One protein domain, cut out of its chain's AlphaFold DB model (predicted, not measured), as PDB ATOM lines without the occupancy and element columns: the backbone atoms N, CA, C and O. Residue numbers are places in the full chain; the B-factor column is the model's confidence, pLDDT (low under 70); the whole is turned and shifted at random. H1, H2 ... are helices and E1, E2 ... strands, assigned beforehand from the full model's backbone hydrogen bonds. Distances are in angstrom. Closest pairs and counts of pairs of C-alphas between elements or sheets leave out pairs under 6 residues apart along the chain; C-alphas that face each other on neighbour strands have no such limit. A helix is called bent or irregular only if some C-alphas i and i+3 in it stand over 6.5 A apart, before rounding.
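AT A GLANCE: This is residues 247 to 361 of the 392 residues of an uncharacterized protein of Chlorella variabilis (UniProt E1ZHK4). A compact body of five helices has a small sheet of two parallel strands, E1 and E2, at one end and H2 at the opposite end. H5 runs through the middle, between the sheet and H3; H1 slants across H5 on one side, and H4 runs along another side from H2 to the first residues of H1. The link residues 264 to 270 stick out. The printed part has 115 residues, with five named helices and two named strands in the order H1 H2 H3 H4 E1 H5 E2, and is mostly helix. The radius of gyration of the C-alphas is 13.6 A, and the spans are 35 by 32 by 25 A.

HOW THE PARTS SIT: E1, residues 330 to 334, and E2, residues 357 to 360, are parallel neighbours at 27 degrees, with N 360 and O 333 2.8 A apart and N 333 and O 358 2.9 A apart, within hydrogen-bond range. With H5, residues 340 to 352, they form a strand-helix-strand unit, two parallel strands joined through a helix, with a right-handed crossover. The closest C-alphas of H5 and E2 are those of Ala 350 and Cys 357, 6.7 A apart. H3, residues 286 to 295, touches H5 at a shallow tilt of 29 degrees, opposite ways; the closest C-alphas, of Ile 292 and Phe 345, are 5.7 A apart. H1, residues 250 to 261, touches residues 346 to 350 of H5 at a steep tilt of 40 degrees, the same way, closest at the C-alphas of Ala 257 and Val 349, 6.7 A. H4, residues 301 to 315, touches H1 with its residues 312 to 315 alone, closest at the C-alphas of Cys 251 and Leu 315, 5.4 A. H2, residues 273 to 281, touches H4 at a shallow tilt of 34 degrees, only just short of steep, opposite ways; the C-alphas of Trp 277 and Pro 305 are closest, 4.7 A. H2 and H3 touch only at the corner by their link, closest at the C-alphas of Leu 280 and Gln 289, 6.4 A. H1 and H3 are apart. Every O i to N i+4 pair is within hydrogen-bond range in H1, H3 and H5, against 9 of 11 in H4 and 2 of 5 in H2, where 6 of 6 O i to N i+3 pairs are.

IN THESE COORDINATES: E1 measures 12.4 A from first to last C-alpha and E2 9.9 A, ending at C-alpha 360, (121.685, 146.569, 114.508). H4 measures 21.7 A and is only just irregular, with C-alphas 302 and 305 6.8 A apart. H5 measures 18.6 A, H1 16.1 A, H3 14.1 A and H2 13.2 A. H1 begins at C-alpha 250, (126.669, 135.523, 119.072).

THE WHOLE: The two C-alphas farthest apart, of Ile 267 and Tyr 361, are 41.0 A apart. The printed part has no cut. The links H1 to H2, 11 residues, and H4 to E1, 14 residues, are long. Mean pLDDT of the printed part is 88.1; residues 264 to 269 and 321 to 327 are under 70.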
ATOM      1  N   MET A 247     118.266 129.526 117.605       80.38
ATOM      2  CA  MET A 247     118.695 129.606 119.008       80.38
ATOM      3  C   MET A 247     120.189 129.944 119.111       80.38
ATOM      4  O   MET A 247     120.786 129.896 120.183       80.38
ATOM      5  N   LEU A 248     120.805 130.279 117.977       84.94
ATOM      6  CA  LEU A 248     122.209 130.631 117.886       84.94
ATOM      7  C   LEU A 248     122.410 132.101 118.292       84.94
ATOM      8  O   LEU A 248     122.100 133.017 117.534       84.94
ATOM      9  N   ASN A 249     122.921 132.333 119.500       88.56
ATOM     10  CA  ASN A 249     123.394 133.653 119.926       88.56
ATOM     11  C   ASN A 249     124.789 133.958 119.338       88.56
ATOM     12  O   ASN A 249     125.395 133.112 118.684       88.56
ATOM     13  N   ALA A 250     125.337 135.156 119.576       89.88
ATOM     14  CA  ALA A 250     126.669 135.523 119.072       89.88
ATOM     15  C   ALA A 250     127.786 134.581 119.569       89.88
ATOM     16  O   ALA A 250     128.726 134.291 118.830       89.88
ATOM     17  N   CYS A 251     127.668 134.066 120.798       90.69
ATOM     18  CA  CYS A 251     128.589 133.069 121.349       90.69
ATOM     19  C   CYS A 251     128.483 131.733 120.587       90.69
ATOM     20  O   CYS A 251     129.483 131.202 120.112       90.69
ATOM     21  N   GLY A 252     127.262 131.241 120.378       89.12
ATOM     22  CA  GLY A 252     126.964 130.023 119.631       89.12
ATOM     23  C   GLY A 252     127.351 130.125 118.158       89.12
ATOM     24  O   GLY A 252     127.840 129.151 117.602       89.12
ATOM     25  N   LEU A 253     127.217 131.302 117.537       91.06
ATOM     26  CA  LEU A 253     127.719 131.582 116.189       91.06
ATOM     27  C   LEU A 253     129.231 131.384 116.125       91.06
ATOM     28  O   LEU A 253     129.736 130.756 115.200       91.06
ATOM     29  N   PHE A 254     129.946 131.901 117.120       90.12
ATOM     30  CA  PHE A 254     131.391 131.767 117.207       90.12
ATOM     31  C   PHE A 254     131.815 130.302 117.368       90.12
ATOM     32  O   PHE A 254     132.735 129.841 116.697       90.12
ATOM     33  N   GLU A 255     131.130 129.547 118.228       90.50
ATOM     34  CA  GLU A 255     131.401 128.120 118.428       90.50
ATOM     35  C   GLU A 255     131.042 127.272 117.205       90.50
ATOM     36  O   GLU A 255     131.811 126.389 116.819       90.50
ATOM     37  N   PHE A 256     129.916 127.573 116.558       90.38
ATOM     38  CA  PHE A 256     129.521 126.960 115.296       90.38
ATOM     39  C   PHE A 256     130.559 127.226 114.210       90.38
ATOM     40  O   PHE A 256     130.948 126.311 113.483       90.38
ATOM     41  N   ALA A 257     131.048 128.463 114.128       91.88
ATOM     42  CA  ALA A 257     132.064 128.826 113.164       91.88
ATOM     43  C   ALA A 257     133.396 128.138 113.453       91.88
ATOM     44  O   ALA A 257     134.012 127.602 112.538       91.88
ATOM     45  N   GLU A 258     133.812 128.051 114.718       91.31
ATOM     46  CA  GLU A 258     134.992 127.270 115.078       91.31
ATOM     47  C   GLU A 258     134.858 125.799 114.689       91.31
ATOM     48  O   GLU A 258     135.831 125.189 114.243       91.31
ATOM     49  N   TYR A 259     133.669 125.224 114.870       88.00
ATOM     50  CA  TYR A 259     133.398 123.851 114.472       88.00
ATOM     51  C   TYR A 259     133.468 123.685 112.952       88.00
ATOM     52  O   TYR A 259     134.131 122.766 112.492       88.00
ATOM     53  N   ARG A 260     132.846 124.572 112.165       89.31
ATOM     54  CA  ARG A 260     132.826 124.493 110.693       89.31
ATOM     55  C   ARG A 260     134.190 124.796 110.062       89.31
ATOM     56  O   ARG A 260     134.619 124.066 109.174       89.31
ATOM     57  N   LEU A 261     134.878 125.836 110.531       90.81
ATOM     58  CA  LEU A 261     136.144 126.313 109.961       90.81
ATOM     59  C   LEU A 261     137.342 125.475 110.411       90.81
ATOM     60  O   LEU A 261     138.272 125.250 109.633       90.81
ATOM     61  N   PHE A 262     137.331 124.999 111.658       88.75
ATOM     62  CA  PHE A 262     138.446 124.255 112.249       88.75
ATOM     63  C   PHE A 262     138.068 122.821 112.610       88.75
ATOM     64  O   PHE A 262     138.731 122.219 113.463       88.75
ATOM     65  N   ALA A 263     137.032 122.267 111.961       80.00
ATOM     66  CA  ALA A 263     136.642 120.870 112.110       80.00
ATOM     67  C   ALA A 263     137.899 119.986 112.049       80.00
ATOM     68  O   ALA A 263     138.697 120.102 111.103       80.00
ATOM     69  N   PRO A 264     138.130 119.134 113.060       65.75
ATOM     70  CA  PRO A 264     139.272 118.247 113.049       65.75
ATOM     71  C   PRO A 264     139.149 117.284 111.865       65.75
ATOM     72  O   PRO A 264     138.318 116.385 111.877       65.75
ATOM     73  N   LEU A 265     140.025 117.429 110.863       58.22
ATOM     74  CA  LEU A 265     140.212 116.409 109.819       58.22
ATOM     75  C   LEU A 265     140.761 115.091 110.406       58.22
ATOM     76  O   LEU A 265     140.782 114.071 109.733       58.22
ATOM     77  N   THR A 266     141.229 115.111 111.660       55.91
ATOM     78  CA  THR A 266     141.787 113.966 112.390       55.91
ATOM     79  C   THR A 266     141.452 114.066 113.878       55.91
ATOM     80  O   THR A 266     141.339 115.172 114.402       55.91
ATOM     81  N   ILE A 267     141.332 112.926 114.569       57.44
ATOM     82  CA  ILE A 267     141.080 112.802 116.019       57.44
ATOM     83  C   ILE A 267     142.272 113.382 116.807       57.44
ATOM     84  O   ILE A 267     143.106 112.658 117.343       57.44
ATOM     85  N   ARG A 268     142.418 114.706 116.833       60.59
ATOM     86  CA  ARG A 268     143.416 115.402 117.648       60.59
ATOM     87  C   ARG A 268     142.810 115.800 118.996       60.59
ATOM     88  O   ARG A 268     141.599 116.019 119.079       60.59
ATOM     89  N   PRO A 269     143.636 115.904 120.055       67.69
ATOM     90  CA  PRO A 269     143.188 116.407 121.350       67.69
ATOM     91  C   PRO A 269     142.559 117.800 121.212       67.69
ATOM     92  O   PRO A 269     142.841 118.523 120.253       67.69
ATOM     93  N   LYS A 270     141.704 118.169 122.180       76.00
ATOM     94  CA  LYS A 270     141.070 119.495 122.255       76.00
ATOM     95  C   LYS A 270     142.143 120.578 122.099       76.00
ATOM     96  O   LYS A 270     142.935 120.791 123.011       76.00
ATOM     97  N   ARG A 271     142.171 121.235 120.938       84.69
ATOM     98  CA  ARG A 271     143.029 122.396 120.701       84.69
ATOM     99  C   ARG A 271     142.483 123.577 121.481       84.69
ATOM    100  O   ARG A 271     141.266 123.788 121.514       84.69
ATOM    101  N   ASP A 272     143.382 124.339 122.081       91.12
ATOM    102  CA  ASP A 272     143.038 125.638 122.621       91.12
ATOM    103  C   ASP A 272     142.569 126.559 121.487       91.12
ATOM    104  O   ASP A 272     142.887 126.392 120.304       91.12
ATOM    105  N   ARG A 273     141.729 127.515 121.860       92.31
ATOM    106  CA  ARG A 273     141.057 128.399 120.914       92.31
ATOM    107  C   ARG A 273     142.047 129.273 120.152       92.31
ATOM    108  O   ARG A 273     141.874 129.462 118.955       92.31
ATOM    109  N   LEU A 274     143.094 129.746 120.828       95.06
ATOM    110  CA  LEU A 274     144.131 130.562 120.208       95.06
ATOM    111  C   LEU A 274     144.795 129.794 119.061       95.06
ATOM    112  O   LEU A 274     144.828 130.310 117.949       95.06
ATOM    113  N   SER A 275     145.195 128.539 119.290       92.88
ATOM    114  CA  SER A 275     145.758 127.681 118.239       92.88
ATOM    115  C   SER A 275     144.821 127.474 117.048       92.88
ATOM    116  O   SER A 275     145.284 127.455 115.912       92.88
ATOM    117  N   LYS A 276     143.502 127.332 117.263       91.88
ATOM    118  CA  LYS A 276     142.545 127.212 116.145       91.88
ATOM    119  C   LYS A 276     142.554 128.468 115.275       91.88
ATOM    120  O   LYS A 276     142.696 128.380 114.063       91.88
ATOM    121  N   TRP A 277     142.440 129.636 115.902       94.00
ATOM    122  CA  TRP A 277     142.400 130.906 115.181       94.00
ATOM    123  C   TRP A 277     143.772 131.310 114.619       94.00
ATOM    124  O   TRP A 277     143.821 132.038 113.636       94.00
ATOM    125  N   GLN A 278     144.886 130.796 115.144       94.31
ATOM    126  CA  GLN A 278     146.204 130.949 114.514       94.31
ATOM    127  C   GLN A 278     146.276 130.287 113.128       94.31
ATOM    128  O   GLN A 278     147.019 130.761 112.274       94.31
ATOM    129  N   GLU A 279     145.472 129.257 112.847       91.00
ATOM    130  CA  GLU A 279     145.426 128.649 111.509       91.00
ATOM    131  C   GLU A 279     144.847 129.590 110.443       91.00
ATOM    132  O   GLU A 279     145.192 129.463 109.268       91.00
ATOM    133  N   LEU A 280     144.007 130.556 110.838       89.19
ATOM    134  CA  LEU A 280     143.579 131.638 109.946       89.19
ATOM    135  C   LEU A 280     144.765 132.505 109.535       89.19
ATOM    136  O   LEU A 280     144.940 132.738 108.347       89.19
ATOM    137  N   ALA A 281     145.596 132.919 110.496       86.75
ATOM    138  CA  ALA A 281     146.813 133.682 110.213       86.75
ATOM    139  C   ALA A 281     147.829 132.859 109.399       86.75
ATOM    140  O   ALA A 281     148.525 133.400 108.545       86.75
ATOM    141  N   GLY A 282     147.846 131.535 109.590       88.06
ATOM    142  CA  GLY A 282     148.613 130.582 108.782       88.06
ATOM    143  C   GLY A 282     148.073 130.340 107.364       88.06
ATOM    144  O   GLY A 282     148.582 129.457 106.676       88.06
ATOM    145  N   GLY A 283     147.045 131.075 106.922       89.00
ATOM    146  CA  GLY A 283     146.539 131.034 105.549       89.00
ATOM    147  C   GLY A 283     145.581 129.883 105.238       89.00
ATOM    148  O   GLY A 283     145.298 129.636 104.069       89.00
ATOM    149  N   ARG A 284     145.046 129.176 106.247       88.50
ATOM    150  CA  ARG A 284     144.070 128.089 106.021       88.50
ATOM    151  C   ARG A 284     142.757 128.597 105.413       88.50
ATOM    152  O   ARG A 284     142.110 127.864 104.673       88.50
ATOM    153  N   HIS A 285     142.390 129.844 105.716       93.81
ATOM    154  CA  HIS A 285     141.154 130.500 105.270       93.81
ATOM    155  C   HIS A 285     141.447 131.941 104.818       93.81
ATOM    156  O   HIS A 285     141.112 132.897 105.524       93.81
ATOM    157  N   PRO A 286     142.105 132.126 103.657       95.25
ATOM    158  CA  PRO A 286     142.597 133.437 103.228       95.25
ATOM    159  C   PRO A 286     141.461 134.422 102.921       95.25
ATOM    160  O   PRO A 286     141.606 135.618 103.159       95.25
ATOM    161  N   ASN A 287     140.309 133.928 102.455       96.19
ATOM    162  CA  ASN A 287     139.142 134.761 102.149       96.19
ATOM    163  C   ASN A 287     138.540 135.379 103.414       96.19
ATOM    164  O   ASN A 287     138.328 136.590 103.461       96.19
ATOM    165  N   LEU A 288     138.337 134.574 104.463       96.31
ATOM    166  CA  LEU A 288     137.862 135.063 105.756       96.31
ATOM    167  C   LEU A 288     138.854 136.058 106.366       96.31
ATOM    168  O   LEU A 288     138.448 137.120 106.833       96.31
ATOM    169  N   GLN A 289     140.154 135.755 106.318       96.38
ATOM    170  CA  GLN A 289     141.193 136.669 106.793       96.38
ATOM    171  C   GLN A 289     141.145 138.016 106.051       96.38
ATOM    172  O   GLN A 289     141.120 139.067 106.693       96.38
ATOM    173  N   ALA A 290     141.070 138.001 104.717       96.50
ATOM    174  CA  ALA A 290     140.961 139.211 103.905       96.50
ATOM    175  C   ALA A 290     139.671 139.994 104.202       96.50
ATOM    176  O   ALA A 290     139.707 141.217 104.323       96.50
ATOM    177  N   CYS A 291     138.546 139.296 104.379       97.31
ATOM    178  CA  CYS A 291     137.261 139.897 104.731       97.31
ATOM    179  C   CYS A 291     137.323 140.610 106.094       97.31
ATOM    180  O   CYS A 291     136.902 141.761 106.210       97.31
ATOM    181  N   ILE A 292     137.931 139.973 107.104       96.88
ATOM    182  CA  ILE A 292     138.116 140.553 108.443       96.88
ATOM    183  C   ILE A 292     138.966 141.826 108.385       96.88
ATOM    184  O   ILE A 292     138.584 142.829 108.990       96.88
ATOM    185  N   LEU A 293     140.089 141.798 107.659       96.38
ATOM    186  CA  LEU A 293     140.993 142.947 107.521       96.38
ATOM    187  C   LEU A 293     140.341 144.096 106.738       96.38
ATOM    188  O   LEU A 293     140.481 145.257 107.115       96.38
ATOM    189  N   ALA A 294     139.566 143.785 105.696       97.44
ATOM    190  CA  ALA A 294     138.799 144.786 104.959       97.44
ATOM    191  C   ALA A 294     137.717 145.442 105.836       97.44
ATOM    192  O   ALA A 294     137.495 146.651 105.761       97.44
ATOM    193  N   ALA A 295     137.055 144.661 106.694       96.44
ATOM    194  CA  ALA A 295     136.018 145.166 107.589       96.44
ATOM    195  C   ALA A 295     136.585 145.944 108.794       96.44
ATOM    196  O   ALA A 295     135.929 146.868 109.296       96.44
ATOM    197  N   ASN A 296     137.800 145.604 109.239       96.75
ATOM    198  CA  ASN A 296     138.504 146.226 110.363       96.75
ATOM    199  C   ASN A 296     139.941 146.626 109.969       96.75
ATOM    200  O   ASN A 296     140.890 145.939 110.345       96.75
ATOM    201  N   PRO A 297     140.130 147.763 109.269       96.19
ATOM    202  CA  PRO A 297     141.452 148.188 108.790       96.19
ATOM    203  C   PRO A 297     142.476 148.487 109.894       96.19
ATOM    204  O   PRO A 297     143.666 148.569 109.622       96.19
ATOM    205  N   SER A 298     142.018 148.686 111.135       95.69
ATOM    206  CA  SER A 298     142.866 148.885 112.317       95.69
ATOM    207  C   SER A 298     143.478 147.586 112.852       95.69
ATOM    208  O   SER A 298     144.294 147.637 113.771       95.69
ATOM    209  N   TRP A 299     143.057 146.424 112.347       95.81
ATOM    210  CA  TRP A 299     143.536 145.124 112.806       95.81
ATOM    211  C   TRP A 299     144.688 144.628 111.932       95.81
ATOM    212  O   TRP A 299     144.667 144.754 110.711       95.81
ATOM    213  N   GLU A 300     145.668 143.992 112.566       95.44
ATOM    214  CA  GLU A 300     146.743 143.269 111.884       95.44
ATOM    215  C   GLU A 300     146.408 141.776 111.806       95.44
ATOM    216  O   GLU A 300     145.750 141.240 112.704       95.44
ATOM    217  N   ALA A 301     146.894 141.083 110.770       92.31
ATOM    218  CA  ALA A 301     146.659 139.650 110.570       92.31
ATOM    219  C   ALA A 301     147.015 138.809 111.810       92.31
ATOM    220  O   ALA A 301     146.214 137.981 112.250       92.31
ATOM    221  N   ASP A 302     148.163 139.094 112.426       94.12
ATOM    222  CA  ASP A 302     148.668 138.382 113.605       94.12
ATOM    223  C   ASP A 302     147.869 138.690 114.880       94.12
ATOM    224  O   ASP A 302     147.901 137.932 115.851       94.12
ATOM    225  N   SER A 303     147.096 139.780 114.881       96.06
ATOM    226  CA  SER A 303     146.251 140.172 116.012       96.06
ATOM    227  C   SER A 303     144.890 139.462 116.019       96.06
ATOM    228  O   SER A 303     144.263 139.351 117.077       96.06
ATOM    229  N   ILE A 304     144.440 138.937 114.867       95.31
ATOM    230  CA  ILE A 304     143.125 138.294 114.704       95.31
ATOM    231  C   ILE A 304     142.903 137.165 115.728       95.31
ATOM    232  O   ILE A 304     141.854 137.177 116.377       95.31
ATOM    233  N   PRO A 305     143.849 136.229 115.967       96.62
ATOM    234  CA  PRO A 305     143.640 135.144 116.928       96.62
ATOM    235  C   PRO A 305     143.438 135.640 118.363       96.62
ATOM    236  O   PRO A 305     142.552 135.163 119.073       96.62
ATOM    237  N   ALA A 306     144.220 136.634 118.793       96.62
ATOM    238  CA  ALA A 306     144.094 137.209 120.128       96.62
ATOM    239  C   ALA A 306     142.758 137.951 120.296       96.62
ATOM    240  O   ALA A 306     142.080 137.786 121.313       96.62
ATOM    241  N   ARG A 307     142.339 138.718 119.280       96.69
ATOM    242  CA  ARG A 307     141.041 139.416 119.259       96.69
ATOM    243  C   ARG A 307     139.868 138.441 119.284       96.69
ATOM    244  O   ARG A 307     138.935 138.644 120.056       96.69
ATOM    245  N   ALA A 308     139.953 137.355 118.519       95.69
ATOM    246  CA  ALA A 308     138.969 136.279 118.498       95.69
ATOM    247  C   ALA A 308     138.784 135.658 119.900       95.69
ATOM    248  O   ALA A 308     137.661 135.551 120.396       95.69
ATOM    249  N   VAL A 309     139.881 135.324 120.592       96.12
ATOM    250  CA  VAL A 309     139.838 134.780 121.964       96.12
ATOM    251  C   VAL A 309     139.263 135.790 122.964       96.12
ATOM    252  O   VAL A 309     138.421 135.422 123.787       96.12
ATOM    253  N   GLN A 310     139.672 137.060 122.885       96.06
ATOM    254  CA  GLN A 310     139.137 138.122 123.745       96.06
ATOM    255  C   GLN A 310     137.632 138.309 123.542       96.06
ATOM    256  O   GLN A 310     136.887 138.400 124.518       96.06
ATOM    257  N   LEU A 311     137.173 138.349 122.290       95.25
ATOM    258  CA  LEU A 311     135.759 138.482 121.963       95.25
ATOM    259  C   LEU A 311     134.952 137.298 122.493       95.25
ATOM    260  O   LEU A 311     133.917 137.505 123.124       95.25
ATOM    261  N   TYR A 312     135.439 136.068 122.321       94.38
ATOM    262  CA  TYR A 312     134.756 134.913 122.891       94.38
ATOM    263  C   TYR A 312     134.669 134.993 124.418       94.38
ATOM    264  O   TYR A 312     133.596 134.786 124.972       94.38
ATOM    265  N   SER A 313     135.758 135.360 125.100       94.25
ATOM    266  CA  SER A 313     135.748 135.529 126.558       94.25
ATOM    267  C   SER A 313     134.726 136.578 127.018       94.25
ATOM    268  O   SER A 313     134.065 136.378 128.037       94.25
ATOM    269  N   LYS A 314     134.540 137.662 126.248       92.62
ATOM    270  CA  LYS A 314     133.476 138.653 126.495       92.62
ATOM    271  C   LYS A 314     132.077 138.054 126.306       92.62
ATOM    272  O   LYS A 314     131.196 138.333 127.115       92.62
ATOM    273  N   LEU A 315     131.882 137.260 125.250       90.81
ATOM    274  CA  LEU A 315     130.609 136.621 124.895       90.81
ATOM    275  C   LEU A 315     130.208 135.492 125.855       90.81
ATOM    276  O   LEU A 315     129.019 135.273 126.065       90.81
ATOM    277  N   SER A 316     131.178 134.783 126.437       90.75
ATOM    278  CA  SER A 316     130.950 133.649 127.339       90.75
ATOM    279  C   SER A 316     130.840 134.045 128.816       90.75
ATOM    280  O   SER A 316     130.670 133.174 129.667       90.75
ATOM    281  N   ALA A 317     131.005 135.328 129.150       90.44
ATOM    282  CA  ALA A 317     130.986 135.790 130.533       90.44
ATOM    283  C   ALA A 317     129.591 135.575 131.168       90.44
ATOM    284  O   ALA A 317     128.595 136.055 130.616       90.44
ATOM    285  N   PRO A 318     129.491 134.880 132.321       84.81
ATOM    286  CA  PRO A 318     128.212 134.609 132.970       84.81
ATOM    287  C   PRO A 318     127.527 135.907 133.419       84.81
ATOM    288  O   PRO A 318     128.187 136.857 133.838       84.81
ATOM    289  N   GLY A 319     126.195 135.944 133.351       76.75
ATOM    290  CA  GLY A 319     125.395 137.066 133.856       76.75
ATOM    291  C   GLY A 319     125.253 138.261 132.910       76.75
ATOM    292  O   GLY A 319     124.615 139.244 133.282       76.75
ATOM    293  N   ARG A 320     125.778 138.200 131.679       72.50
ATOM    294  CA  ARG A 320     125.343 139.143 130.642       72.50
ATOM    295  C   ARG A 320     123.978 138.696 130.116       72.50
ATOM    296  O   ARG A 320     123.867 137.546 129.689       72.50
ATOM    297  N   PRO A 321     122.950 139.565 130.103       60.78
ATOM    298  CA  PRO A 321     121.804 139.334 129.246       60.78
ATOM    299  C   PRO A 321     122.357 139.317 127.825       60.78
ATOM    300  O   PRO A 321     122.833 140.324 127.300       60.78
ATOM    301  N   CYS A 322     122.426 138.131 127.235       55.66
ATOM    302  CA  CYS A 322     122.726 138.002 125.827       55.66
ATOM    303  C   CYS A 322     121.514 138.583 125.092       55.66
ATOM    304  O   CYS A 322     120.632 137.832 124.691       55.66
ATOM    305  N   ASP A 323     121.458 139.907 124.903       55.75
ATOM    306  CA  ASP A 323     120.447 140.613 124.094       55.75
ATOM    307  C   ASP A 323     120.576 140.278 122.592       55.75
ATOM    308  O   ASP A 323     120.229 141.050 121.700       55.75
ATOM    309  N   THR A 324     121.112 139.105 122.281       54.62
ATOM    310  CA  THR A 324     121.055 138.483 120.973       54.62
ATOM    311  C   THR A 324     119.765 137.689 120.939       54.62
ATOM    312  O   THR A 324     119.721 136.500 121.261       54.62
ATOM    313  N   TRP A 325     118.698 138.389 120.597       58.44
ATOM    314  CA  TRP A 325     117.447 137.755 120.243       58.44
ATOM    315  C   TRP A 325     117.676 137.038 118.923       58.44
ATOM    316  O   TRP A 325     118.346 137.539 118.023       58.44
ATOM    317  N   THR A 326     117.141 135.848 118.794       58.34
ATOM    318  CA  THR A 326     117.068 135.177 117.510       58.34
ATOM    319  C   THR A 326     115.670 135.407 116.975       58.34
ATOM    320  O   THR A 326     114.679 134.927 117.517       58.34
ATOM    321  N   TYR A 327     115.581 136.206 115.918       59.72
ATOM    322  CA  TYR A 327     114.330 136.464 115.220       59.72
ATOM    323  C   TYR A 327     114.454 135.829 113.835       59.72
ATOM    324  O   TYR A 327     115.448 136.042 113.139       59.72
ATOM    325  N   GLU A 328     113.491 134.986 113.455       73.94
ATOM    326  CA  GLU A 328     113.395 134.425 112.095       73.94
ATOM    327  C   GLU A 328     114.651 133.676 111.601       73.94
ATOM    328  O   GLU A 328     115.056 133.811 110.445       73.94
ATOM    329  N   ARG A 329     115.280 132.858 112.461       80.38
ATOM    330  CA  ARG A 329     116.470 132.048 112.105       80.38
ATOM    331  C   ARG A 329     117.686 132.884 111.671       80.38
ATOM    332  O   ARG A 329     118.459 132.467 110.806       80.38
ATOM    333  N   ARG A 330     117.857 134.075 112.251       87.00
ATOM    334  CA  ARG A 330     119.029 134.939 112.038       87.00
ATOM    335  C   ARG A 330     119.674 135.315 113.365       87.00
ATOM    336  O   ARG A 330     118.983 135.501 114.364       87.00
ATOM    337  N   VAL A 331     120.999 135.443 113.358       89.00
ATOM    338  CA  VAL A 331     121.769 135.934 114.508       89.00
ATOM    339  C   VAL A 331     121.727 137.461 114.503       89.00
ATOM    340  O   VAL A 331     122.288 138.090 113.605       89.00
ATOM    341  N   LEU A 332     121.059 138.066 115.486       89.88
ATOM    342  CA  LEU A 332     121.066 139.519 115.656       89.88
ATOM    343  C   LEU A 332     122.305 139.940 116.444       89.88
ATOM    344  O   LEU A 332     122.504 139.530 117.587       89.88
ATOM    345  N   LEU A 333     123.129 140.782 115.828       91.88
ATOM    346  CA  LEU A 333     124.277 141.418 116.460       91.88
ATOM    347  C   LEU A 333     123.894 142.868 116.756       91.88
ATOM    348  O   LEU A 333     123.605 143.633 115.836       91.88
ATOM    349  N   VAL A 334     123.863 143.239 118.034       89.75
ATOM    350  CA  VAL A 334     123.382 144.549 118.487       89.75
ATOM    351  C   VAL A 334     124.539 145.360 119.065       89.75
ATOM    352  O   VAL A 334     125.309 144.868 119.891       89.75
ATOM    353  N   GLU A 335     124.647 146.618 118.642       89.06
ATOM    354  CA  GLU A 335     125.639 147.559 119.156       89.06
ATOM    355  C   GLU A 335     125.340 147.922 120.618       89.06
ATOM    356  O   GLU A 335     124.207 148.224 120.991       89.06
ATOM    357  N   GLY A 336     126.368 147.913 121.466       87.56
ATOM    358  CA  GLY A 336     126.240 148.153 122.905       87.56
ATOM    359  C   GLY A 336     127.030 147.116 123.696       87.56
ATOM    360  O   GLY A 336     128.141 147.428 124.117       87.56
ATOM    361  N   PRO A 337     126.507 145.887 123.874       84.44
ATOM    362  CA  PRO A 337     127.286 144.789 124.444       84.44
ATOM    363  C   PRO A 337     128.470 144.397 123.545       84.44
ATOM    364  O   PRO A 337     129.482 143.907 124.046       84.44
ATOM    365  N   LEU A 338     128.349 144.642 122.236       92.06
ATOM    366  CA  LEU A 338     129.398 144.459 121.240       92.06
ATOM    367  C   LEU A 338     129.858 145.809 120.692       92.06
ATOM    368  O   LEU A 338     129.040 146.704 120.450       92.06
ATOM    369  N   SER A 339     131.169 145.942 120.470       94.56
ATOM    370  CA  SER A 339     131.713 147.074 119.720       94.56
ATOM    371  C   SER A 339     131.415 146.922 118.224       94.56
ATOM    372  O   SER A 339     131.157 145.821 117.730       94.56
ATOM    373  N   ARG A 340     131.485 148.024 117.467       95.06
ATOM    374  CA  ARG A 340     131.315 147.978 116.003       95.06
ATOM    375  C   ARG A 340     132.340 147.067 115.328       95.06
ATOM    376  O   ARG A 340     131.993 146.424 114.342       95.06
ATOM    377  N   GLU A 341     133.566 147.021 115.847       96.38
ATOM    378  CA  GLU A 341     134.622 146.139 115.339       96.38
ATOM    379  C   GLU A 341     134.272 144.667 115.590       96.38
ATOM    380  O   GLU A 341     134.285 143.861 114.659       96.38
ATOM    381  N   ASP A 342     133.840 144.334 116.814       95.44
ATOM    382  CA  ASP A 342     133.407 142.978 117.180       95.44
ATOM    383  C   ASP A 342     132.245 142.504 116.284       95.44
ATOM    384  O   ASP A 342     132.241 141.378 115.794       95.44
ATOM    385  N   MET A 343     131.270 143.381 116.020       95.50
ATOM    386  CA  MET A 343     130.132 143.082 115.145       95.50
ATOM    387  C   MET A 343     130.548 142.836 113.689       95.50
ATOM    388  O   MET A 343     130.048 141.904 113.061       95.50
ATOM    389  N   ARG A 344     131.464 143.647 113.143       96.75
ATOM    390  CA  ARG A 344     131.994 143.457 111.782       96.75
ATOM    391  C   ARG A 344     132.784 142.162 111.664       96.75
ATOM    392  O   ARG A 344     132.605 141.431 110.695       96.75
ATOM    393  N   PHE A 345     133.613 141.860 112.660       96.69
ATOM    394  CA  PHE A 345     134.329 140.592 112.726       96.69
ATOM    395  C   PHE A 345     133.349 139.407 112.720       96.69
ATOM    396  O   PHE A 345     133.458 138.525 111.871       96.69
ATOM    397  N   LEU A 346     132.337 139.423 113.597       95.50
ATOM    398  CA  LEU A 346     131.321 138.366 113.662       95.50
ATOM    399  C   LEU A 346     130.507 138.249 112.368       95.50
ATOM    400  O   LEU A 346     130.144 137.138 111.995       95.50
ATOM    401  N   LYS A 347     130.251 139.360 111.664       96.25
ATOM    402  CA  LYS A 347     129.606 139.355 110.344       96.25
ATOM    403  C   LYS A 347     130.437 138.595 109.312       96.25
ATOM    404  O   LYS A 347     129.890 137.737 108.629       96.25
ATOM    405  N   CYS A 348     131.743 138.863 109.244       97.19
ATOM    406  CA  CYS A 348     132.653 138.160 108.332       97.19
ATOM    407  C   CYS A 348     132.672 136.656 108.633       97.19
ATOM    408  O   CYS A 348     132.543 135.833 107.732       97.19
ATOM    409  N   VAL A 349     132.768 136.300 109.919       96.12
ATOM    410  CA  VAL A 349     132.734 134.903 110.374       96.12
ATOM    411  C   VAL A 349     131.410 134.229 110.011       96.12
ATOM    412  O   VAL A 349     131.413 133.098 109.536       96.12
ATOM    413  N   ALA A 350     130.283 134.916 110.208       95.06
ATOM    414  CA  ALA A 350     128.963 134.402 109.871       95.06
ATOM    415  C   ALA A 350     128.793 134.168 108.367       95.06
ATOM    416  O   ALA A 350     128.267 133.128 107.983       95.06
ATOM    417  N   ASP A 351     129.258 135.094 107.528       95.69
ATOM    418  CA  ASP A 351     129.174 134.968 106.071       95.69
ATOM    419  C   ASP A 351     129.983 133.773 105.557       95.69
ATOM    420  O   ASP A 351     129.475 132.997 104.741       95.69
ATOM    421  N   GLU A 352     131.192 133.578 106.098       95.69
ATOM    422  CA  GLU A 352     132.069 132.454 105.748       95.69
ATOM    423  C   GLU A 352     131.423 131.100 106.067       95.69
ATOM    424  O   GLU A 352     131.538 130.152 105.295       95.69
ATOM    425  N   VAL A 353     130.689 131.000 107.179       93.69
ATOM    426  CA  VAL A 353     129.982 129.763 107.566       93.69
ATOM    427  C   VAL A 353     128.519 129.738 107.126       93.69
ATOM    428  O   VAL A 353     127.740 128.908 107.597       93.69
ATOM    429  N   HIS A 354     128.139 130.652 106.229       93.12
ATOM    430  CA  HIS A 354     126.791 130.799 105.672       93.12
ATOM    431  C   HIS A 354     125.682 130.921 106.737       93.12
ATOM    432  O   HIS A 354     124.527 130.517 106.546       93.12
ATOM    433  N   CYS A 355     126.016 131.515 107.879       91.00
ATOM    434  CA  CYS A 355     125.073 131.835 108.932       91.00
ATOM    435  C   CYS A 355     124.448 133.211 108.679       91.00
ATOM    436  O   CYS A 355     125.130 134.234 108.650       91.00
ATOM    437  N   ARG A 356     123.117 133.265 108.540       91.25
ATOM    438  CA  ARG A 356     122.416 134.541 108.364       91.25
ATOM    439  C   ARG A 356     122.534 135.380 109.634       91.25
ATOM    440  O   ARG A 356     122.125 134.943 110.710       91.25
ATOM    441  N   CYS A 357     123.040 136.597 109.501       93.00
ATOM    442  CA  CYS A 357     123.129 137.543 110.605       93.00
ATOM    443  C   CYS A 357     122.731 138.955 110.169       93.00
ATOM    444  O   CYS A 357     122.851 139.328 109.000       93.00
ATOM    445  N   GLU A 358     122.227 139.726 111.125       93.75
ATOM    446  CA  GLU A 358     121.762 141.097 110.937       93.75
ATOM    447  C   GLU A 358     122.455 142.006 111.956       93.75
ATOM    448  O   GLU A 358     122.557 141.678 113.139       93.75
ATOM    449  N   LEU A 359     122.952 143.145 111.475       94.44
ATOM    450  CA  LEU A 359     123.653 144.144 112.272       94.44
ATOM    451  C   LEU A 359     122.667 145.243 112.673       94.44
ATOM    452  O   LEU A 359     122.102 145.908 111.806       94.44
ATOM    453  N   ARG A 360     122.492 145.467 113.975       92.12
ATOM    454  CA  ARG A 360     121.685 146.569 114.508       92.12
ATOM    455  C   ARG A 360     122.563 147.552 115.254       92.12
ATOM    456  O   ARG A 360     122.978 147.312 116.386       92.12
ATOM    457  N   TYR A 361     122.835 148.666 114.594       92.25
ATOM    458  CA  TYR A 361     123.523 149.792 115.202       92.25
ATOM    459  C   TYR A 361     122.554 150.571 116.085       92.25
ATOM    460  O   TYR A 361     121.373 150.709 115.753       92.25
TER     461      TYR A 361